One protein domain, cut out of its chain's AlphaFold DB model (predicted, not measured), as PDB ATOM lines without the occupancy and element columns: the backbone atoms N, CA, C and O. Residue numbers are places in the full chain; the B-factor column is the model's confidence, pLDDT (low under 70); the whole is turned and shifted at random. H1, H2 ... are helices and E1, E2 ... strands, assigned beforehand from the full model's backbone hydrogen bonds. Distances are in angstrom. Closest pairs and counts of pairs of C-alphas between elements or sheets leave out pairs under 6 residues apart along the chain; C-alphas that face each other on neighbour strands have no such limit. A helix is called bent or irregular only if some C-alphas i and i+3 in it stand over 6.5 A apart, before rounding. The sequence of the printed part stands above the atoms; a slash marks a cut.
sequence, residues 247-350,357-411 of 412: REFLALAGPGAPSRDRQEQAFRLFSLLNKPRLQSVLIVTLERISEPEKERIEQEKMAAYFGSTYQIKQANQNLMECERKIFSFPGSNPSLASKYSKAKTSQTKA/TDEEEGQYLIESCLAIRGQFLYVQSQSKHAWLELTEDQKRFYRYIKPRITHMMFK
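This is residues 247 to 350 and 357 to 411 of the 412 residues of an uncharacterized protein of Batrachochytrium salamandrivorans (UniProt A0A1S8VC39). Two long helices, H3 and H5, run side by side in opposite ways and make the long axis, with the short helix H4 packed on them near one end. Towards the other end H6 and H2 cross each other, H1 packs on H6, and a small three-stranded sheet packs by its strand E3 on H3 residues 303 to 313. The 159 printed residues hold six named helices and three named strands in the order H1 H2 E1 E2 H3 H4 H5 H6 E3; the sheet, E1 E2 E3, is mixed, and the class is mostly helix. The whole is loose, with a radius of gyration of the C-alphas of 20.7 A, and only just elongated, spanning 64 by 32 by 31 A.

In the sheet, E1 (residues 277 to 280) and E2 (residues 283 to 285) form an antiparallel hairpin, with N 277 and O 285 2.8 A apart, within hydrogen-bond range. E2 is parallel to E3 (residues 409 to 411), with N 284 and O 409 at 2.9 A. H3 (residues 293 to 327) is on the sheet but only grazes it; its closest C-alphas to E3, Gly 307 and Phe 410, are 5.6 A apart. H5 (residues 360 to 389) touches H3 at a shallow tilt of 22 degrees, opposite ways, closest at C-alphas 305 and 386, 5.0 A. H4 (residues 336 to 346) touches H3 through residues 326 to 327 of H3 alone, closest at C-alphas 327 and 337, 5.5 A, a helical hairpin at a steep tilt of 41 degrees. H4 also touches H5, through H5 residues 362 to 370 alone, closest at C-alphas 340 and 366, 5.8 A. H3, H4 and H5 form a bundle, three helices grouped together. H6 (residues 392 to 405) touches H2 (residues 260 to 274), closest at C-alphas 263 and 400, 5.0 A, only just about perpendicular at 72 degrees. H1 (residues 247 to 251) touches H6 residues 393 to 397 alone, closest at C-alphas 247 and 393, 6.8 A. The helix packing is mostly crossed. Every O i to N i+4 pair is within hydrogen-bond range in H1, H2, H3, H4 and H5, and 7 of 10 are in H6.

H3 spans 50.3 A, from C-alpha 293 at (174.542, 60.649, 184.334) to C-alpha 327 at (174.879, 100.167, 215.407). H5 spans 43.7 A, H2 20.8 A, H6 19.0 A and H4 15.1 A. H6 is irregular: C-alphas 400 and 403 are 7.1 A apart. E3 ends at C-alpha 411, (180.556, 78.860, 191.038).

The C-alphas of Leu 252 and Asp 358, the two farthest apart, are 65.1 A apart. Residues 351 to 356 are not printed, and C-alphas 350 and 357 are 20.7 A apart across that cut. Of the links printed whole, none is long. Mean pLDDT of the printed part is 83.2; it is under 70 at residue 255 and residues 331 to 334, 347 to 350 and 357 to 359.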
ATOM      1  N   ARG A 247     184.235  56.525 197.139       85.62
ATOM      2  CA  ARG A 247     183.870  55.377 197.975       85.62
ATOM      3  C   ARG A 247     185.088  54.557 198.392       85.62
ATOM      4  O   ARG A 247     185.208  54.210 199.563       85.62
ATOM      5  N   GLU A 248     186.003  54.283 197.466       86.19
ATOM      6  CA  GLU A 248     187.268  53.611 197.779       86.19
ATOM      7  C   GLU A 248     188.150  54.483 198.683       86.19
ATOM      8  O   GLU A 248     188.720  53.986 199.654       86.19
ATOM      9  N   PHE A 249     188.190  55.801 198.444       88.50
ATOM     10  CA  PHE A 249     188.957  56.727 199.283       88.50
ATOM     11  C   PHE A 249     188.462  56.691 200.737       88.50
ATOM     12  O   PHE A 249     189.257  56.614 201.674       88.50
ATOM     13  N   LEU A 250     187.139  56.675 200.928       88.38
ATOM     14  CA  LEU A 250     186.500  56.569 202.239       88.38
ATOM     15  C   LEU A 250     186.599  55.173 202.873       88.38
ATOM     16  O   LEU A 250     186.543  55.076 204.102       88.38
ATOM     17  N   ALA A 251     186.752  54.110 202.077       86.88
ATOM     18  CA  ALA A 251     186.979  52.751 202.571       86.88
ATOM     19  C   ALA A 251     188.391  52.583 203.157       86.88
ATOM     20  O   ALA A 251     188.562  51.920 204.176       86.88
ATOM     21  N   LEU A 252     189.392  53.246 202.567       84.75
ATOM     22  CA  LEU A 252     190.763  53.312 203.093       84.75
ATOM     23  C   LEU A 252     190.925  54.340 204.233       84.75
ATOM     24  O   LEU A 252     192.008  54.478 204.811       84.75
ATOM     25  N   ALA A 253     189.879  55.108 204.540       78.69
ATOM     26  CA  ALA A 253     189.896  56.142 205.561       78.69
ATOM     27  C   ALA A 253     189.358  55.610 206.898       78.69
ATOM     28  O   ALA A 253     188.188  55.235 207.014       78.69
ATOM     29  N   GLY A 254     190.202  55.633 207.932       74.12
ATOM     30  CA  GLY A 254     189.809  55.268 209.293       74.12
ATOM     31  C   GLY A 254     188.738  56.197 209.901       74.12
ATOM     32  O   GLY A 254     188.381  57.228 209.321       74.12
ATOM     33  N   PRO A 255     188.215  55.860 211.093       68.31
ATOM     34  CA  PRO A 255     187.185  56.651 211.776       68.31
ATOM     35  C   PRO A 255     187.702  57.948 212.436       68.31
ATOM     36  O   PRO A 255     186.918  58.663 213.053       68.31
ATOM     37  N   GLY A 256     189.001  58.253 212.335       75.62
ATOM     38  CA  GLY A 256     189.625  59.431 212.947       75.62
ATOM     39  C   GLY A 256     189.464  60.735 212.154       75.62
ATOM     40  O   GLY A 256     188.934  60.764 211.042       75.62
ATOM     41  N   ALA A 257     189.971  61.827 212.734       73.12
ATOM     42  CA  ALA A 257     190.090  63.112 212.047       73.12
ATOM     43  C   ALA A 257     191.039  62.997 210.831       73.12
ATOM     44  O   ALA A 257     192.054  62.298 210.910       73.12
ATOM     45  N   PRO A 258     190.741  63.669 209.703       80.12
ATOM     46  CA  PRO A 258     191.525  63.526 208.481       80.12
ATOM     47  C   PRO A 258     192.910  64.170 208.630       80.12
ATOM     48  O   PRO A 258     193.009  65.381 208.839       80.12
ATOM     49  N   SER A 259     193.980  63.380 208.479       87.62
ATOM     50  CA  SER A 259     195.356  63.896 208.426       87.62
ATOM     51  C   SER A 259     195.542  64.859 207.248       87.62
ATOM     52  O   SER A 259     194.820  64.778 206.252       87.62
ATOM     53  N   ARG A 260     196.527  65.763 207.330       86.75
ATOM     54  CA  ARG A 260     196.793  66.763 206.279       86.75
ATOM     55  C   ARG A 260     196.978  66.123 204.897       86.75
ATOM     56  O   ARG A 260     196.418  66.618 203.923       86.75
ATOM     57  N   ASP A 261     197.665  64.986 204.835       87.25
ATOM     58  CA  ASP A 261     197.910  64.253 203.587       87.25
ATOM     59  C   ASP A 261     196.628  63.604 203.046       87.25
ATOM     60  O   ASP A 261     196.370  63.635 201.844       87.25
ATOM     61  N   ARG A 262     195.749  63.097 203.925       87.81
ATOM     62  CA  ARG A 262     194.416  62.618 203.526       87.81
ATOM     63  C   ARG A 262     193.509  63.750 203.043       87.81
ATOM     64  O   ARG A 262     192.743  63.534 202.110       87.81
ATOM     65  N   GLN A 263     193.587  64.946 203.631       90.81
ATOM     66  CA  GLN A 263     192.860  66.125 203.137       90.81
ATOM     67  C   GLN A 263     193.357  66.543 201.743       90.81
ATOM     68  O   GLN A 263     192.556  66.902 200.883       90.81
ATOM     69  N   GLU A 264     194.668  66.459 201.499       89.38
ATOM     70  CA  GLU A 264     195.273  66.724 200.190       89.38
ATOM     71  C   GLU A 264     194.860  65.684 199.139       89.38
ATOM     72  O   GLU A 264     194.398  66.058 198.062       89.38
ATOM     73  N   GLN A 265     194.926  64.387 199.458       89.19
ATOM     74  CA  GLN A 265     194.426  63.321 198.580       89.19
ATOM     75  C   GLN A 265     192.931  63.488 198.263       89.19
ATOM     76  O   GLN A 265     192.533  63.371 197.105       89.19
ATOM     77  N   ALA A 266     192.105  63.827 199.261       89.69
ATOM     78  CA  ALA A 266     190.686  64.108 199.051       89.69
ATOM     79  C   ALA A 266     190.469  65.318 198.131       89.69
ATOM     80  O   ALA A 266     189.611  65.279 197.252       89.69
ATOM     81  N   PHE A 267     191.255  66.387 198.291       88.94
ATOM     82  CA  PHE A 267     191.150  67.578 197.448       88.94
ATOM     83  C   PHE A 267     191.622  67.324 196.005       88.94
ATOM     84  O   PHE A 267     191.002  67.815 195.057       88.94
ATOM     85  N   ARG A 268     192.658  66.497 195.817       88.50
ATOM     86  CA  ARG A 268     193.102  66.012 194.499       88.50
ATOM     87  C   ARG A 268     192.027  65.177 193.813       88.50
ATOM     88  O   ARG A 268     191.699  65.455 192.665       88.50
ATOM     89  N   LEU A 269     191.425  64.225 194.525       87.81
ATOM     90  CA  LEU A 269     190.312  63.420 194.015       87.81
ATOM     91  C   LEU A 269     189.090  64.288 193.677       87.81
ATOM     92  O   LEU A 269     188.498  64.135 192.613       87.81
ATOM     93  N   PHE A 270     188.749  65.254 194.533       87.62
ATOM     94  CA  PHE A 270     187.699  66.234 194.248       87.62
ATOM     95  C   PHE A 270     187.988  67.004 192.952       87.62
ATOM     96  O   PHE A 270     187.104  67.121 192.102       87.62
ATOM     97  N   SER A 271     189.223  67.478 192.776       85.50
ATOM     98  CA  SER A 271     189.647  68.209 191.577       85.50
ATOM     99  C   SER A 271     189.628  67.331 190.320       85.50
ATOM    100  O   SER A 271     189.157  67.775 189.278       85.50
ATOM    101  N   LEU A 272     190.060  66.071 190.416       84.62
ATOM    102  CA  LEU A 272     190.013  65.110 189.312       84.62
ATOM    103  C   LEU A 272     188.572  64.867 188.836       84.62
ATOM    104  O   LEU A 272     188.293  64.949 187.641       84.62
ATOM    105  N   LEU A 273     187.661  64.608 189.780       80.94
ATOM    106  CA  LEU A 273     186.258  64.308 189.485       80.94
ATOM    107  C   LEU A 273     185.503  65.533 188.954       80.94
ATOM    108  O   LEU A 273     184.751  65.418 187.997       80.94
ATOM    109  N   ASN A 274     185.709  66.714 189.546       79.38
ATOM    110  CA  ASN A 274     184.882  67.897 189.272       79.38
ATOM    111  C   ASN A 274     185.481  68.872 188.244       79.38
ATOM    112  O   ASN A 274     184.844  69.880 187.936       79.38
ATOM    113  N   LYS A 275     186.710  68.613 187.772       81.25
ATOM    114  CA  LYS A 275     187.471  69.436 186.810       81.25
ATOM    115  C   LYS A 275     187.341  70.952 187.062       81.25
ATOM    116  O   LYS A 275     186.941  71.701 186.172       81.25
ATOM    117  N   PRO A 276     187.644  71.431 188.285       78.62
ATOM    118  CA  PRO A 276     187.465  72.826 188.642       78.62
ATOM    119  C   PRO A 276     188.365  73.736 187.798       78.62
ATOM    120  O   PRO A 276     189.591  73.636 187.854       78.62
ATOM    121  N   ARG A 277     187.775  74.701 187.086       79.25
ATOM    122  CA  ARG A 277     188.533  75.819 186.515       79.25
ATOM    123  C   ARG A 277     188.834  76.839 187.604       79.25
ATOM    124  O   ARG A 277     187.932  77.494 188.133       79.25
ATOM    125  N   LEU A 278     190.117  77.004 187.907       76.81
ATOM    126  CA  LEU A 278     190.601  78.065 188.780       76.81
ATOM    127  C   LEU A 278     190.522  79.411 188.033       76.81
ATOM    128  O   LEU A 278     191.260  79.630 187.077       76.81
ATOM    129  N   GLN A 279     189.620  80.308 188.445       73.25
ATOM    130  CA  GLN A 279     189.572  81.689 187.930       73.25
ATOM    131  C   GLN A 279     190.530  82.605 188.701       73.25
ATOM    132  O   GLN A 279     191.077  83.555 188.148       73.25
ATOM    133  N   SER A 280     190.726  82.329 189.990       75.25
ATOM    134  CA  SER A 280     191.718  82.972 190.853       75.25
ATOM    135  C   SER A 280     192.020  82.060 192.044       75.25
ATOM    136  O   SER A 280     191.319  81.074 192.255       75.25
ATOM    137  N   VAL A 281     193.008  82.417 192.872       75.25
ATOM    138  CA  VAL A 281     193.371  81.681 194.106       75.25
ATOM    139  C   VAL A 281     192.161  81.388 195.015       75.25
ATOM    140  O   VAL A 281     192.169  80.401 195.744       75.25
ATOM    141  N   LEU A 282     191.117  82.224 194.958       79.38
ATOM    142  CA  LEU A 282     189.922  82.122 195.800       79.38
ATOM    143  C   LEU A 282     188.648  81.733 195.031       79.38
ATOM    144  O   LEU A 282     187.659  81.390 195.670       79.38
ATOM    145  N   ILE A 283     188.626  81.785 193.692       76.62
ATOM    146  CA  ILE A 283     187.414  81.537 192.890       76.62
ATOM    147  C   ILE A 283     187.594  80.300 192.015       76.62
ATOM    148  O   ILE A 283     188.414  80.266 191.095       76.62
ATOM    149  N   VAL A 284     186.742  79.312 192.277       79.06
ATOM    150  CA  VAL A 284     186.703  78.011 191.620       79.06
ATOM    151  C   VAL A 284     185.390  77.887 190.851       79.06
ATOM    152  O   VAL A 284     184.323  78.121 191.406       79.06
ATOM    153  N   THR A 285     185.444  77.518 189.573       80.44
ATOM    154  CA  THR A 285     184.246  77.200 188.777       80.44
ATOM    155  C   THR A 285     184.209  75.700 188.530       80.44
ATOM    156  O   THR A 285     185.171  75.158 187.994       80.44
ATOM    157  N   LEU A 286     183.141  75.024 188.944       80.44
ATOM    158  CA  LEU A 286     182.957  73.591 188.716       80.44
ATOM    159  C   LEU A 286     182.330  73.394 187.334       80.44
ATOM    160  O   LEU A 286     181.285  73.972 187.051       80.44
ATOM    161  N   GLU A 287     182.959  72.601 186.469       80.75
ATOM    162  CA  GLU A 287     182.368  72.276 185.171       80.75
ATOM    163  C   GLU A 287     181.333  71.165 185.318       80.75
ATOM    164  O   GLU A 287     181.605  70.136 185.936       80.75
ATOM    165  N   ARG A 288     180.163  71.341 184.698       79.00
ATOM    166  CA  ARG A 288     179.139  70.298 184.626       79.00
ATOM    167  C   ARG A 288     179.647  69.104 183.813       79.00
ATOM    168  O   ARG A 288     179.831  69.210 182.601       79.00
ATOM    169  N   ILE A 289     179.808  67.960 184.469       76.00
ATOM    170  CA  ILE A 289     180.063  66.664 183.837       76.00
ATOM    171  C   ILE A 289     178.853  66.309 182.963       76.00
ATOM    172  O   ILE A 289     177.714  66.348 183.422       76.00
ATOM    173  N   SER A 290     179.072  65.970 181.694       71.25
ATOM    174  CA  SER A 290     177.987  65.544 180.801       71.25
ATOM    175  C   SER A 290     177.577  64.091 181.049       71.25
ATOM    176  O   SER A 290     176.385  63.787 181.116       71.25
ATOM    177  N   GLU A 291     178.566  63.209 181.211       70.81
ATOM    178  CA  GLU A 291     178.418  61.760 181.343       70.81
ATOM    179  C   GLU A 291     179.513  61.189 182.266       70.81
ATOM    180  O   GLU A 291     180.623  61.730 182.264       70.81
ATOM    181  N   PRO A 292     179.242  60.093 183.005       71.62
ATOM    182  CA  PRO A 292     177.963  59.383 183.089       71.62
ATOM    183  C   PRO A 292     176.935  60.121 183.964       71.62
ATOM    184  O   PRO A 292     177.271  60.846 184.899       71.62
ATOM    185  N   GLU A 293     175.645  59.911 183.688       77.12
ATOM    186  CA  GLU A 293     174.542  60.649 184.334       77.12
ATOM    187  C   GLU A 293     174.520  60.528 185.868       77.12
ATOM    188  O   GLU A 293     174.210  61.496 186.559       77.12
ATOM    189  N   LYS A 294     174.898  59.368 186.416       80.00
ATOM    190  CA  LYS A 294     174.988  59.178 187.869       80.00
ATOM    191  C   LYS A 294     176.019  60.121 188.505       80.00
ATOM    192  O   LYS A 294     175.719  60.760 189.510       80.00
ATOM    193  N   GLU A 295     177.207  60.226 187.910       75.94
ATOM    194  CA  GLU A 295     178.272  61.115 188.392       75.94
ATOM    195  C   GLU A 295     177.888  62.584 188.211       75.94
ATOM    196  O   GLU A 295     178.124  63.383 189.114       75.94
ATOM    197  N   ARG A 296     177.190  62.927 187.116       80.00
ATOM    198  CA  ARG A 296     176.584  64.254 186.941       80.00
ATOM    199  C   ARG A 296     175.622  64.595 188.083       80.00
ATOM    200  O   ARG A 296     175.736  65.677 188.641       80.00
ATOM    201  N   ILE A 297     174.705  63.701 188.457       80.31
ATOM    202  CA  ILE A 297     173.739  63.949 189.546       80.31
ATOM    203  C   ILE A 297     174.453  64.085 190.902       80.31
ATOM    204  O   ILE A 297     174.121  64.964 191.700       80.31
ATOM    205  N   GLU A 298     175.450  63.238 191.175       81.19
ATOM    206  CA  GLU A 298     176.248  63.327 192.403       81.19
ATOM    207  C   GLU A 298     177.070  64.628 192.460       81.19
ATOM    208  O   GLU A 298     177.119  65.272 193.514       81.19
ATOM    209  N   GLN A 299     177.637  65.068 191.332       81.25
ATOM    210  CA  GLN A 299     178.285  66.370 191.201       81.25
ATOM    211  C   GLN A 299     177.290  67.520 191.383       81.25
ATOM    212  O   GLN A 299     177.573  68.423 192.162       81.25
ATOM    213  N   GLU A 300     176.150  67.518 190.688       85.44
ATOM    214  CA  GLU A 300     175.152  68.597 190.719       85.44
ATOM    215  C   GLU A 300     174.673  68.865 192.151       85.44
ATOM    216  O   GLU A 300     174.586  70.021 192.561       85.44
ATOM    217  N   LYS A 301     174.478  67.815 192.958       88.12
ATOM    218  CA  LYS A 301     174.167  67.934 194.393       88.12
ATOM    219  C   LYS A 301     175.293  68.578 195.204       88.12
ATOM    220  O   LYS A 301     175.048  69.503 195.981       88.12
ATOM    221  N   MET A 302     176.532  68.119 195.019       85.88
ATOM    222  CA  MET A 302     177.700  68.699 195.694       85.88
ATOM    223  C   MET A 302     177.910  70.162 195.283       85.88
ATOM    224  O   MET A 302     178.125  71.017 196.139       85.88
ATOM    225  N   ALA A 303     177.782  70.474 193.994       84.31
ATOM    226  CA  ALA A 303     177.894  71.818 193.442       84.31
ATOM    227  C   ALA A 303     176.775  72.748 193.936       84.31
ATOM    228  O   ALA A 303     177.063  73.884 194.309       84.31
ATOM    229  N   ALA A 304     175.529  72.268 194.025       86.56
ATOM    230  CA  ALA A 304     174.420  73.009 194.623       86.56
ATOM    231  C   ALA A 304     174.695  73.333 196.101       86.56
ATOM    232  O   ALA A 304     174.526  74.479 196.527       86.56
ATOM    233  N   TYR A 305     175.211  72.365 196.871       89.19
ATOM    234  CA  TYR A 305     175.647  72.620 198.242       89.19
ATOM    235  C   TYR A 305     176.782  73.660 198.293       89.19
ATOM    236  O   TYR A 305     176.629  74.673 198.978       89.19
ATOM    237  N   PHE A 306     177.866  73.510 197.525       86.38
ATOM    238  CA  PHE A 306     178.963  74.486 197.516       86.38
ATOM    239  C   PHE A 306     178.507  75.892 197.098       86.38
ATOM    240  O   PHE A 306     178.836  76.866 197.781       86.38
ATOM    241  N   GLY A 307     177.699  76.002 196.042       84.81
ATOM    242  CA  GLY A 307     177.103  77.260 195.590       84.81
ATOM    243  C   GLY A 307     176.239  77.912 196.672       84.81
ATOM    244  O   GLY A 307     176.351  79.116 196.907       84.81
ATOM    245  N   SER A 308     175.456  77.122 197.415       86.81
ATOM    246  CA  SER A 308     174.701  77.621 198.570       86.81
ATOM    247  C   SER A 308     175.615  78.154 199.684       86.81
ATOM    248  O   SER A 308     175.327  79.211 200.242       86.81
ATOM    249  N   THR A 309     176.758  77.509 199.972       85.12
ATOM    250  CA  THR A 309     177.701  78.022 200.988       85.12
ATOM    251  C   THR A 309     178.317  79.362 200.577       85.12
ATOM    252  O   THR A 309     178.525  80.229 201.428       85.12
ATOM    253  N   TYR A 310     178.552  79.574 199.277       84.00
ATOM    254  CA  TYR A 310     178.985  80.869 198.758       84.00
ATOM    255  C   TYR A 310     177.899  81.942 198.949       84.00
ATOM    256  O   TYR A 310     178.186  83.006 199.501       84.00
ATOM    257  N   GLN A 311     176.647  81.643 198.588       86.38
ATOM    258  CA  GLN A 311     175.530  82.566 198.808       86.38
ATOM    259  C   GLN A 311     175.329  82.888 200.302       86.38
ATOM    260  O   GLN A 311     175.082  84.046 200.634       86.38
ATOM    261  N   ILE A 312     175.500  81.918 201.217       89.62
ATOM    262  CA  ILE A 312     175.484  82.167 202.673       89.62
ATOM    263  C   ILE A 312     176.557  83.186 203.056       89.62
ATOM    264  O   ILE A 312     176.245  84.147 203.759       89.62
ATOM    265  N   LYS A 313     177.811  82.993 202.618       87.94
ATOM    266  CA  LYS A 313     178.918  83.909 202.938       87.94
ATOM    267  C   LYS A 313     178.597  85.336 202.480       87.94
ATOM    268  O   LYS A 313     178.744  86.266 203.270       87.94
ATOM    269  N   GLN A 314     178.099  85.495 201.253       88.81
ATOM    270  CA  GLN A 314     177.730  86.799 200.696       88.81
ATOM    271  C   GLN A 314     176.547  87.442 201.445       88.81
ATOM    272  O   GLN A 314     176.619  88.605 201.840       88.81
ATOM    273  N   ALA A 315     175.479  86.686 201.716       91.25
ATOM    274  CA  ALA A 315     174.323  87.187 202.457       91.25
ATOM    275  C   ALA A 315     174.673  87.553 203.915       91.25
ATOM    276  O   ALA A 315     174.164  88.542 204.441       91.25
ATOM    277  N   ASN A 316     175.585  86.808 204.550       91.06
ATOM    278  CA  ASN A 316     176.094  87.121 205.885       91.06
ATOM    279  C   ASN A 316     176.941  88.404 205.893       91.06
ATOM    280  O   ASN A 316     176.790  89.221 206.794       91.06
ATOM    281  N   GLN A 317     177.796  88.615 204.885       92.25
ATOM    282  CA  GLN A 317     178.560  89.862 204.738       92.25
ATOM    283  C   GLN A 317     177.629  91.074 204.597       92.25
ATOM    284  O   GLN A 317     177.779  92.040 205.346       92.25
ATOM    285  N   ASN A 318     176.616  90.984 203.729       93.00
ATOM    286  CA  ASN A 318     175.604  92.031 203.561       93.00
ATOM    287  C   ASN A 318     174.849  92.316 204.873       93.00
ATOM    288  O   ASN A 318     174.627  93.476 205.224       93.00
ATOM    289  N   LEU A 319     174.478  91.269 205.622       93.56
ATOM    290  CA  LEU A 319     173.808  91.410 206.917       93.56
ATOM    291  C   LEU A 319     174.714  92.102 207.945       93.56
ATOM    292  O   LEU A 319     174.276  93.049 208.590       93.56
ATOM    293  N   MET A 320     175.975  91.683 208.061       91.88
ATOM    294  CA  MET A 320     176.951  92.282 208.980       91.88
ATOM    295  C   MET A 320     177.251  93.750 208.648       91.88
ATOM    296  O   MET A 320     177.418  94.561 209.559       91.88
ATOM    297  N   GLU A 321     177.301  94.120 207.364       94.38
ATOM    298  CA  GLU A 321     177.447  95.519 206.948       94.38
ATOM    299  C   GLU A 321     176.205  96.348 207.316       94.38
ATOM    300  O   GLU A 321     176.330  97.463 207.824       94.38
ATOM    301  N   CYS A 322     175.006  95.796 207.110       92.88
ATOM    302  CA  CYS A 322     173.753  96.473 207.438       92.88
ATOM    303  C   CYS A 322     173.575  96.650 208.956       92.88
ATOM    304  O   CYS A 322     173.326  97.760 209.427       92.88
ATOM    305  N   GLU A 323     173.806  95.594 209.743       91.81
ATOM    306  CA  GLU A 323     173.780  95.672 211.207       91.81
ATOM    307  C   GLU A 323     174.823  96.678 211.723       91.81
ATOM    308  O   GLU A 323     174.502  97.498 212.583       91.81
ATOM    309  N   ARG A 324     176.033  96.725 211.139       91.88
ATOM    310  CA  ARG A 324     177.037  97.752 211.471       91.88
ATOM    311  C   ARG A 324     176.519  99.174 211.232       91.88
ATOM    312  O   ARG A 324     176.771 100.032 212.075       91.88
ATOM    313  N   LYS A 325     175.797  99.436 210.135       89.38
ATOM    314  CA  LYS A 325     175.193 100.757 209.870       89.38
ATOM    315  C   LYS A 325     174.171 101.127 210.946       89.38
ATOM    316  O   LYS A 325     174.228 102.242 211.449       89.38
ATOM    317  N   ILE A 326     173.326 100.184 211.376       86.06
ATOM    318  CA  ILE A 326     172.374 100.395 212.484       86.06
ATOM    319  C   ILE A 326     173.093 100.709 213.802       86.06
ATOM    320  O   ILE A 326     172.731 101.667 214.481       86.06
ATOM    321  N   PHE A 327     174.121  99.939 214.168       85.50
ATOM    322  CA  PHE A 327     174.879 100.167 215.407       85.50
ATOM    323  C   PHE A 327     175.732 101.445 215.380       85.50
ATOM    324  O   PHE A 327     176.105 101.941 216.439       85.50
ATOM    325  N   SER A 328     176.029 101.979 214.192       85.75
ATOM    326  CA  SER A 328     176.791 103.223 214.005       85.75
ATOM    327  C   SER A 328     175.899 104.455 213.794       85.75
ATOM    328  O   SER A 328     176.428 105.549 213.605       85.75
ATOM    329  N   PHE A 329     174.568 104.297 213.783       82.38
ATOM    330  CA  PHE A 329     173.641 105.388 213.481       82.38
ATOM    331  C   PHE A 329     173.574 106.391 214.652       82.38
ATOM    332  O   PHE A 329     173.198 106.006 215.765       82.38
ATOM    333  N   PRO A 330     173.941 107.670 214.449       76.94
ATOM    334  CA  PRO A 330     174.024 108.644 215.532       76.94
ATOM    335  C   PRO A 330     172.642 109.109 216.017       76.94
ATOM    336  O   PRO A 330     171.671 109.129 215.271       76.94
ATOM    337  N   GLY A 331     172.564 109.555 217.274       64.75
ATOM    338  CA  GLY A 331     171.495 110.441 217.769       64.75
ATOM    339  C   GLY A 331     170.137 109.819 218.125       64.75
ATOM    340  O   GLY A 331     169.411 110.418 218.913       64.75
ATOM    341  N   SER A 332     169.810 108.630 217.620       53.81
ATOM    342  CA  SER A 332     168.514 107.977 217.880       53.81
ATOM    343  C   SER A 332     168.273 107.630 219.361       53.81
ATOM    344  O   SER A 332     169.110 107.000 220.016       53.81
ATOM    345  N   ASN A 333     167.104 108.000 219.900       54.38
ATOM    346  CA  ASN A 333     166.653 107.589 221.234       54.38
ATOM    347  C   ASN A 333     165.128 107.312 221.231       54.38
ATOM    348  O   ASN A 333     164.362 108.247 221.013       54.38
ATOM    349  N   PRO A 334     164.655 106.065 221.452       64.75
ATOM    350  CA  PRO A 334     165.441 104.858 221.706       64.75
ATOM    351  C   PRO A 334     166.347 104.524 220.521       64.75
ATOM    352  O   PRO A 334     165.962 104.712 219.366       64.75
ATOM    353  N   SER A 335     167.549 104.028 220.824       76.62
ATOM    354  CA  SER A 335     168.572 103.781 219.808       76.62
ATOM    355  C   SER A 335     168.061 102.882 218.688       76.62
ATOM    356  O   SER A 335     167.312 101.926 218.918       76.62
ATOM    357  N   LEU A 336     168.506 103.157 217.464       82.12
ATOM    358  CA  LEU A 336     168.127 102.394 216.281       82.12
ATOM    359  C   LEU A 336     168.469 100.906 216.439       82.12
ATOM    360  O   LEU A 336     167.706 100.039 216.024       82.12
ATOM    361  N   ALA A 337     169.557 100.608 217.153       84.25
ATOM    362  CA  ALA A 337     169.928  99.271 217.602       84.25
ATOM    363  C   ALA A 337     168.864  98.590 218.490       84.25
ATOM    364  O   ALA A 337     168.617  97.392 218.340       84.25
ATOM    365  N   SER A 338     168.210  99.328 219.392       86.25
ATOM    366  CA  SER A 338     167.108  98.831 220.229       86.25
ATOM    367  C   SER A 338     165.836  98.600 219.404       86.25
ATOM    368  O   SER A 338     165.275  97.498 219.439       86.25
ATOM    369  N   LYS A 339     165.443  99.584 218.572       86.44
ATOM    370  CA  LYS A 339     164.328  99.471 217.608       86.44
ATOM    371  C   LYS A 339     164.516  98.229 216.707       86.44
ATOM    372  O   LYS A 339     163.631  97.373 216.630       86.44
ATOM    373  N   TYR A 340     165.706  98.067 216.119       85.19
ATOM    374  CA  TYR A 340     166.089  96.909 215.302       85.19
ATOM    375  C   TYR A 340     166.065  95.594 216.084       85.19
ATOM    376  O   TYR A 340     165.553  94.600 215.579       85.19
ATOM    377  N   SER A 341     166.572  95.563 217.320       85.81
ATOM    378  CA  SER A 341     166.583  94.343 218.141       85.81
ATOM    379  C   SER A 341     165.167  93.854 218.459       85.81
ATOM    380  O   SER A 341     164.892  92.661 218.302       85.81
ATOM    381  N   LYS A 342     164.238  94.765 218.801       86.88
ATOM    382  CA  LYS A 342     162.805  94.446 218.950       86.88
ATOM    383  C   LYS A 342     162.262  93.853 217.643       86.88
ATOM    384  O   LYS A 342     161.786  92.718 217.644       86.88
ATOM    385  N   ALA A 343     162.439  94.543 216.515       84.00
ATOM    386  CA  ALA A 343     161.949  94.087 215.211       84.00
ATOM    387  C   ALA A 343     162.559  92.742 214.751       84.00
ATOM    388  O   ALA A 343     161.854  91.889 214.214       84.00
ATOM    389  N   LYS A 344     163.846  92.499 215.030       85.38
ATOM    390  CA  LYS A 344     164.577  91.246 214.762       85.38
ATOM    391  C   LYS A 344     164.017  90.067 215.559       85.38
ATOM    392  O   LYS A 344     163.969  88.961 215.027       85.38
ATOM    393  N   THR A 345     163.552  90.287 216.795       82.12
ATOM    394  CA  THR A 345     162.800  89.257 217.539       82.12
ATOM    395  C   THR A 345     161.394  89.045 216.970       82.12
ATOM    396  O   THR A 345     160.999  87.895 216.761       82.12
ATOM    397  N   SER A 346     160.685  90.124 216.617       73.06
ATOM    398  CA  SER A 346     159.366  90.074 215.971       73.06
ATOM    399  C   SER A 346     159.382  89.470 214.563       73.06
ATOM    400  O   SER A 346     158.380  88.924 214.135       73.06
ATOM    401  N   GLN A 347     160.507  89.422 213.846       68.12
ATOM    402  CA  GLN A 347     160.582  88.670 212.581       68.12
ATOM    403  C   GLN A 347     160.284  87.161 212.768       68.12
ATOM    404  O   GLN A 347     159.953  86.469 211.810       68.12
ATOM    405  N   THR A 348     160.344  86.660 214.009       57.53
ATOM    406  CA  THR A 348     159.986  85.283 214.403       57.53
ATOM    407  C   THR A 348     158.525  85.124 214.869       57.53
ATOM    408  O   THR A 348     158.095  84.005 215.143       57.53
ATOM    409  N   LYS A 349     157.761  86.217 215.019       51.72
ATOM    410  CA  LYS A 349     156.383  86.241 215.548       51.72
ATOM    411  C   LYS A 349     155.542  87.248 214.762       51.72
ATOM    412  O   LYS A 349     155.841  88.432 214.826       51.72
ATOM    413  N   ALA A 350     154.507  86.778 214.057       41.81
ATOM    414  CA  ALA A 350     153.652  87.558 213.144       41.81
ATOM    415  C   ALA A 350     153.560  89.057 213.504       41.81
ATOM    416  O   ALA A 350     153.039  89.416 214.557       41.81
ATOM    417  N   THR A 357     157.032 106.555 214.685       55.34
ATOM    418  CA  THR A 357     157.280 107.923 214.221       55.34
ATOM    419  C   THR A 357     158.644 108.428 214.693       55.34
ATOM    420  O   THR A 357     159.158 107.980 215.720       55.34
ATOM    421  N   ASP A 358     159.183 109.381 213.933       51.78
ATOM    422  CA  ASP A 358     160.532 109.955 213.989       51.78
ATOM    423  C   ASP A 358     161.680 109.023 213.534       51.78
ATOM    424  O   ASP A 358     161.888 107.922 214.052       51.78
ATOM    425  N   GLU A 359     162.452 109.552 212.567       64.19
ATOM    426  CA  GLU A 359     163.558 108.937 211.800       64.19
ATOM    427  C   GLU A 359     163.141 108.037 210.614       64.19
ATOM    428  O   GLU A 359     163.388 106.833 210.625       64.19
ATOM    429  N   GLU A 360     162.602 108.621 209.530       75.56
ATOM    430  CA  GLU A 360     162.328 107.900 208.263       75.56
ATOM    431  C   GLU A 360     163.566 107.157 207.719       75.56
ATOM    432  O   GLU A 360     163.465 106.008 207.293       75.56
ATOM    433  N   GLU A 361     164.753 107.774 207.786       76.75
ATOM    434  CA  GLU A 361     166.024 107.154 207.376       76.75
ATOM    435  C   GLU A 361     166.407 105.964 208.275       76.75
ATOM    436  O   GLU A 361     166.853 104.922 207.788       76.75
ATOM    437  N   GLY A 362     166.174 106.084 209.584       81.44
ATOM    438  CA  GLY A 362     166.396 105.003 210.541       81.44
ATOM    439  C   GLY A 362     165.436 103.834 210.313       81.44
ATOM    440  O   GLY A 362     165.862 102.679 210.264       81.44
ATOM    441  N   GLN A 363     164.148 104.123 210.114       83.62
ATOM    442  CA  GLN A 363     163.131 103.117 209.811       83.62
ATOM    443  C   GLN A 363     163.427 102.401 208.484       83.62
ATOM    444  O   GLN A 363     163.401 101.170 208.436       83.62
ATOM    445  N   TYR A 364     163.809 103.141 207.436       86.06
ATOM    446  CA  TYR A 364     164.261 102.570 206.164       86.06
ATOM    447  C   TYR A 364     165.467 101.634 206.346       86.06
ATOM    448  O   TYR A 364     165.495 100.534 205.789       86.06
ATOM    449  N   LEU A 365     166.450 102.028 207.163       87.06
ATOM    450  CA  LEU A 365     167.616 101.195 207.452       87.06
ATOM    451  C   LEU A 365     167.233  99.911 208.213       87.06
ATOM    452  O   LEU A 365     167.733  98.838 207.877       87.06
ATOM    453  N   ILE A 366     166.305  99.987 209.175       89.19
ATOM    454  CA  ILE A 366     165.748  98.812 209.869       89.19
ATOM    455  C   ILE A 366     165.072  97.861 208.878       89.19
ATOM    456  O   ILE A 366     165.388  96.669 208.870       89.19
ATOM    457  N   GLU A 367     164.176  98.363 208.030       89.56
ATOM    458  CA  GLU A 367     163.449  97.546 207.050       89.56
ATOM    459  C   GLU A 367     164.397  96.898 206.031       89.56
ATOM    460  O   GLU A 367     164.282  95.700 205.753       89.56
ATOM    461  N   SER A 368     165.399  97.644 205.559       89.94
ATOM    462  CA  SER A 368     166.460  97.142 204.683       89.94
ATOM    463  C   SER A 368     167.256  96.002 205.333       89.94
ATOM    464  O   SER A 368     167.394  94.921 204.748       89.94
ATOM    465  N   CYS A 369     167.702  96.162 206.586       92.50
ATOM    466  CA  CYS A 369     168.431  95.101 207.287       92.50
ATOM    467  C   CYS A 369     167.549  93.883 207.609       92.50
ATOM    468  O   CYS A 369     168.034  92.750 207.558       92.50
ATOM    469  N   LEU A 370     166.251  94.068 207.876       91.31
ATOM    470  CA  LEU A 370     165.301  92.962 208.045       91.31
ATOM    471  C   LEU A 370     165.062  92.197 206.734       91.31
ATOM    472  O   LEU A 370     164.965  90.968 206.765       91.31
ATOM    473  N   ALA A 371     165.018  92.884 205.589       91.94
ATOM    474  CA  ALA A 371     164.919  92.254 204.273       91.94
ATOM    475  C   ALA A 371     166.176  91.430 203.941       91.94
ATOM    476  O   ALA A 371     166.064  90.259 203.572       91.94
ATOM    477  N   ILE A 372     167.372  91.991 204.166       92.50
ATOM    478  CA  ILE A 372     168.657  91.282 204.013       92.50
ATOM    479  C   ILE A 372     168.719  90.064 204.946       92.50
ATOM    480  O   ILE A 372     169.107  88.972 204.528       92.50
ATOM    481  N   ARG A 373     168.265  90.204 206.198       92.19
ATOM    482  CA  ARG A 373     168.155  89.090 207.149       92.19
ATOM    483  C   ARG A 373     167.205  87.995 206.655       92.19
ATOM    484  O   ARG A 373     167.524  86.816 206.796       92.19
ATOM    485  N   GLY A 374     166.076  88.364 206.049       90.94
ATOM    486  CA  GLY A 374     165.144  87.422 205.423       90.94
ATOM    487  C   GLY A 374     165.789  86.635 204.276       90.94
ATOM    488  O   GLY A 374     165.680  85.410 204.235       90.94
ATOM    489  N   GLN A 375     166.535  87.315 203.398       91.38
ATOM    490  CA  GLN A 375     167.309  86.674 202.327       91.38
ATOM    491  C   GLN A 375     168.381  85.724 202.881       91.38
ATOM    492  O   GLN A 375     168.484  84.587 202.425       91.38
ATOM    493  N   PHE A 376     169.131  86.142 203.905       92.69
ATOM    494  CA  PHE A 376     170.117  85.289 204.575       92.69
ATOM    495  C   PHE A 376     169.483  84.011 205.152       92.69
ATOM    496  O   PHE A 376     170.005  82.919 204.936       92.69
ATOM    497  N   LEU A 377     168.339  84.121 205.837       91.06
ATOM    498  CA  LEU A 377     167.622  82.965 206.386       91.06
ATOM    499  C   LEU A 377     167.092  82.030 205.285       91.06
ATOM    500  O   LEU A 377     167.169  80.811 205.434       91.06
ATOM    501  N   TYR A 378     166.610  82.581 204.169       91.81
ATOM    502  CA  TYR A 378     166.179  81.806 203.002       91.81
ATOM    503  C   TYR A 378     167.335  81.002 202.389       91.81
ATOM    504  O   TYR A 378     167.228  79.785 202.231       91.81
ATOM    505  N   VAL A 379     168.472  81.652 202.130       89.75
ATOM    506  CA  VAL A 379     169.682  81.007 201.593       89.75
ATOM    507  C   VAL A 379     170.247  79.976 202.581       89.75
ATOM    508  O   VAL A 379     170.648  78.883 202.179       89.75
ATOM    509  N   GLN A 380     170.211  80.257 203.890       90.50
ATOM    510  CA  GLN A 380     170.586  79.280 204.916       90.50
ATOM    511  C   GLN A 380     169.666  78.045 204.895       90.50
ATOM    512  O   GLN A 380     170.143  76.922 205.063       90.50
ATOM    513  N   SER A 381     168.363  78.233 204.666       91.62
ATOM    514  CA  SER A 381     167.400  77.136 204.521       91.62
ATOM    515  C   SER A 381     167.679  76.292 203.272       91.62
ATOM    516  O   SER A 381     167.762  75.068 203.368       91.62
ATOM    517  N   GLN A 382     167.934  76.928 202.121       90.12
ATOM    518  CA  GLN A 382     168.335  76.224 200.896       90.12
ATOM    519  C   GLN A 382     169.615  75.399 201.094       90.12
ATOM    520  O   GLN A 382     169.671  74.247 200.679       90.12
ATOM    521  N   SER A 383     170.624  75.948 201.774       91.00
ATOM    522  CA  SER A 383     171.869  75.221 202.049       91.00
ATOM    523  C   SER A 383     171.668  74.015 202.969       91.00
ATOM    524  O   SER A 383     172.249  72.956 202.734       91.00
ATOM    525  N   LYS A 384     170.792  74.134 203.978       92.00
ATOM    526  CA  LYS A 384     170.364  72.998 204.811       92.00
ATOM    527  C   LYS A 384     169.665  71.923 203.972       92.00
ATOM    528  O   LYS A 384     169.944  70.747 204.175       92.00
ATOM    529  N   HIS A 385     168.816  72.305 203.014       90.88
ATOM    530  CA  HIS A 385     168.177  71.358 202.093       90.88
ATOM    531  C   HIS A 385     169.208  70.647 201.204       90.88
ATOM    532  O   HIS A 385     169.268  69.421 201.197       90.88
ATOM    533  N   ALA A 386     170.095  71.404 200.550       90.12
ATOM    534  CA  ALA A 386     171.162  70.857 199.712       90.12
ATOM    535  C   ALA A 386     172.097  69.914 200.495       90.12
ATOM    536  O   ALA A 386     172.496  68.875 199.980       90.12
ATOM    537  N   TRP A 387     172.396  70.225 201.762       92.88
ATOM    538  CA  TRP A 387     173.156  69.342 202.653       92.88
ATOM    539  C   TRP A 387     172.422  68.032 202.975       92.88
ATOM    540  O   TRP A 387     173.053  66.978 203.053       92.88
ATOM    541  N   LEU A 388     171.098  68.069 203.160       92.75
ATOM    542  CA  LEU A 388     170.285  66.873 203.406       92.75
ATOM    543  C   LEU A 388     170.176  65.971 202.168       92.75
ATOM    544  O   LEU A 388     170.097  64.755 202.324       92.75
ATOM    545  N   GLU A 389     170.230  66.540 200.960       92.50
ATOM    546  CA  GLU A 389     170.240  65.787 199.698       92.50
ATOM    547  C   GLU A 389     171.543  65.016 199.427       92.50
ATOM    548  O   GLU A 389     171.542  64.115 198.575       92.50
ATOM    549  N   LEU A 390     172.635  65.355 200.124       91.69
ATOM    550  CA  LEU A 390     173.911  64.647 200.025       91.69
ATOM    551  C   LEU A 390     173.832  63.255 200.668       91.69
ATOM    552  O   LEU A 390     173.231  63.063 201.730       91.69
ATOM    553  N   THR A 391     174.518  62.287 200.063       92.19
ATOM    554  CA  THR A 391     174.735  60.966 200.671       92.19
ATOM    555  C   THR A 391     175.681  61.062 201.875       92.19
ATOM    556  O   THR A 391     176.454  62.015 202.002       92.19
ATOM    557  N   GLU A 392     175.672  60.069 202.769       91.19
ATOM    558  CA  GLU A 392     176.624  60.052 203.893       91.19
ATOM    559  C   GLU A 392     178.085  59.958 203.426       91.19
ATOM    560  O   GLU A 392     178.950  60.585 204.033       91.19
ATOM    561  N   ASP A 393     178.359  59.284 202.303       89.88
ATOM    562  CA  ASP A 393     179.686  59.288 201.676       89.88
ATOM    563  C   ASP A 393     180.066  60.699 201.195       89.88
ATOM    564  O   ASP A 393     181.155  61.180 201.501       89.88
ATOM    565  N   GLN A 394     179.156  61.426 200.536       90.50
ATOM    566  CA  GLN A 394     179.386  62.820 200.129       90.50
ATOM    567  C   GLN A 394     179.628  63.748 201.332       90.50
ATOM    568  O   GLN A 394     180.572  64.538 201.316       90.50
ATOM    569  N   LYS A 395     178.844  63.618 202.412       92.69
ATOM    570  CA  LYS A 395     179.042  64.380 203.661       92.69
ATOM    571  C   LYS A 395     180.364  64.026 204.342       92.69
ATOM    572  O   LYS A 395     181.065  64.916 204.825       92.69
ATOM    573  N   ARG A 396     180.732  62.739 204.382       91.19
ATOM    574  CA  ARG A 396     182.003  62.269 204.955       91.19
ATOM    575  C   ARG A 396     183.180  62.785 204.131       91.19
ATOM    576  O   ARG A 396     184.107  63.327 204.718       91.19
ATOM    577  N   PHE A 397     183.108  62.716 202.803       91.00
ATOM    578  CA  PHE A 397     184.106  63.277 201.893       91.00
ATOM    579  C   PHE A 397     184.229  64.799 202.033       91.00
ATOM    580  O   PHE A 397     185.342  65.311 202.150       91.00
ATOM    581  N   TYR A 398     183.107  65.524 202.149       90.50
ATOM    582  CA  TYR A 398     183.113  66.964 202.418       90.50
ATOM    583  C   TYR A 398     183.922  67.318 203.674       90.50
ATOM    584  O   TYR A 398     184.689  68.275 203.641       90.50
ATOM    585  N   ARG A 399     183.849  66.529 204.758       91.00
ATOM    586  CA  ARG A 399     184.662  66.768 205.970       91.00
ATOM    587  C   ARG A 399     186.176  66.692 205.717       91.00
ATOM    588  O   ARG A 399     186.920  67.365 206.423       91.00
ATOM    589  N   TYR A 400     186.634  65.923 204.724       90.69
ATOM    590  CA  TYR A 400     188.053  65.842 204.349       90.69
ATOM    591  C   TYR A 400     188.496  67.062 203.532       90.69
ATOM    592  O   TYR A 400     189.600  67.560 203.730       90.69
ATOM    593  N   ILE A 401     187.641  67.570 202.639       90.19
ATOM    594  CA  ILE A 401     187.971  68.722 201.783       90.19
ATOM    595  C   ILE A 401     187.650  70.081 202.420       90.19
ATOM    596  O   ILE A 401     188.334  71.048 202.087       90.19
ATOM    597  N   LYS A 402     186.694  70.167 203.367       90.25
ATOM    598  CA  LYS A 402     186.272  71.402 204.069       90.25
ATOM    599  C   LYS A 402     187.472  72.279 204.461       90.25
ATOM    600  O   LYS A 402     187.476  73.428 204.031       90.25
ATOM    601  N   PRO A 403     188.526  71.784 205.149       88.19
ATOM    602  CA  PRO A 403     189.652  72.627 205.562       88.19
ATOM    603  C   PRO A 403     190.457  73.219 204.393       88.19
ATOM    604  O   PRO A 403     190.946  74.340 204.497       88.19
ATOM    605  N   ARG A 404     190.585  72.493 203.271       84.94
ATOM    606  CA  ARG A 404     191.304  72.960 202.069       84.94
ATOM    607  C   ARG A 404     190.494  74.002 201.293       84.94
ATOM    608  O   ARG A 404     191.079  74.886 200.677       84.94
ATOM    609  N   ILE A 405     189.163  73.917 201.348       83.56
ATOM    610  CA  ILE A 405     188.243  74.751 200.561       83.56
ATOM    611  C   ILE A 405     187.565  75.873 201.366       83.56
ATOM    612  O   ILE A 405     186.784  76.630 200.795       83.56
ATOM    613  N   THR A 406     187.868  76.036 202.661       79.06
ATOM    614  CA  THR A 406     187.281  77.083 203.528       79.06
ATOM    615  C   THR A 406     187.380  78.483 202.914       79.06
ATOM    616  O   THR A 406     186.419  79.253 202.984       79.06
ATOM    617  N   HIS A 407     188.498  78.797 202.253       75.69
ATOM    618  CA  HIS A 407     188.745  80.091 201.603       75.69
ATOM    619  C   HIS A 407     188.339  80.128 200.118       75.69
ATOM    620  O   HIS A 407     188.447  81.173 199.483       75.69
ATOM    621  N   MET A 408     187.846  79.020 199.561       76.56
ATOM    622  CA  MET A 408     187.390  78.948 198.174       76.56
ATOM    623  C   MET A 408     185.922  79.376 198.045       76.56
ATOM    624  O   MET A 408     185.091  79.188 198.943       76.56
ATOM    625  N   MET A 409     185.609  79.965 196.895       74.75
ATOM    626  CA  MET A 409     184.278  80.346 196.443       74.75
ATOM    627  C   MET A 409     183.951  79.538 195.194       74.75
ATOM    628  O   MET A 409     184.612  79.698 194.168       74.75
ATOM    629  N   PHE A 410     182.929  78.691 195.280       74.62
ATOM    630  CA  PHE A 410     182.495  77.857 194.166       74.62
ATOM    631  C   PHE A 410     181.394  78.539 193.359       74.62
ATOM    632  O   PHE A 410     180.401  79.013 193.914       74.62
ATOM    633  N   LYS A 411     181.575  78.547 192.041       70.12
ATOM    634  CA  LYS A 411     180.556  78.860 191.038       70.12
ATOM    635  C   LYS A 411     180.241  77.593 190.239       70.12
ATOM    636  O   LYS A 411     181.118  76.742 190.079       70.12
TER     637      LYS A 411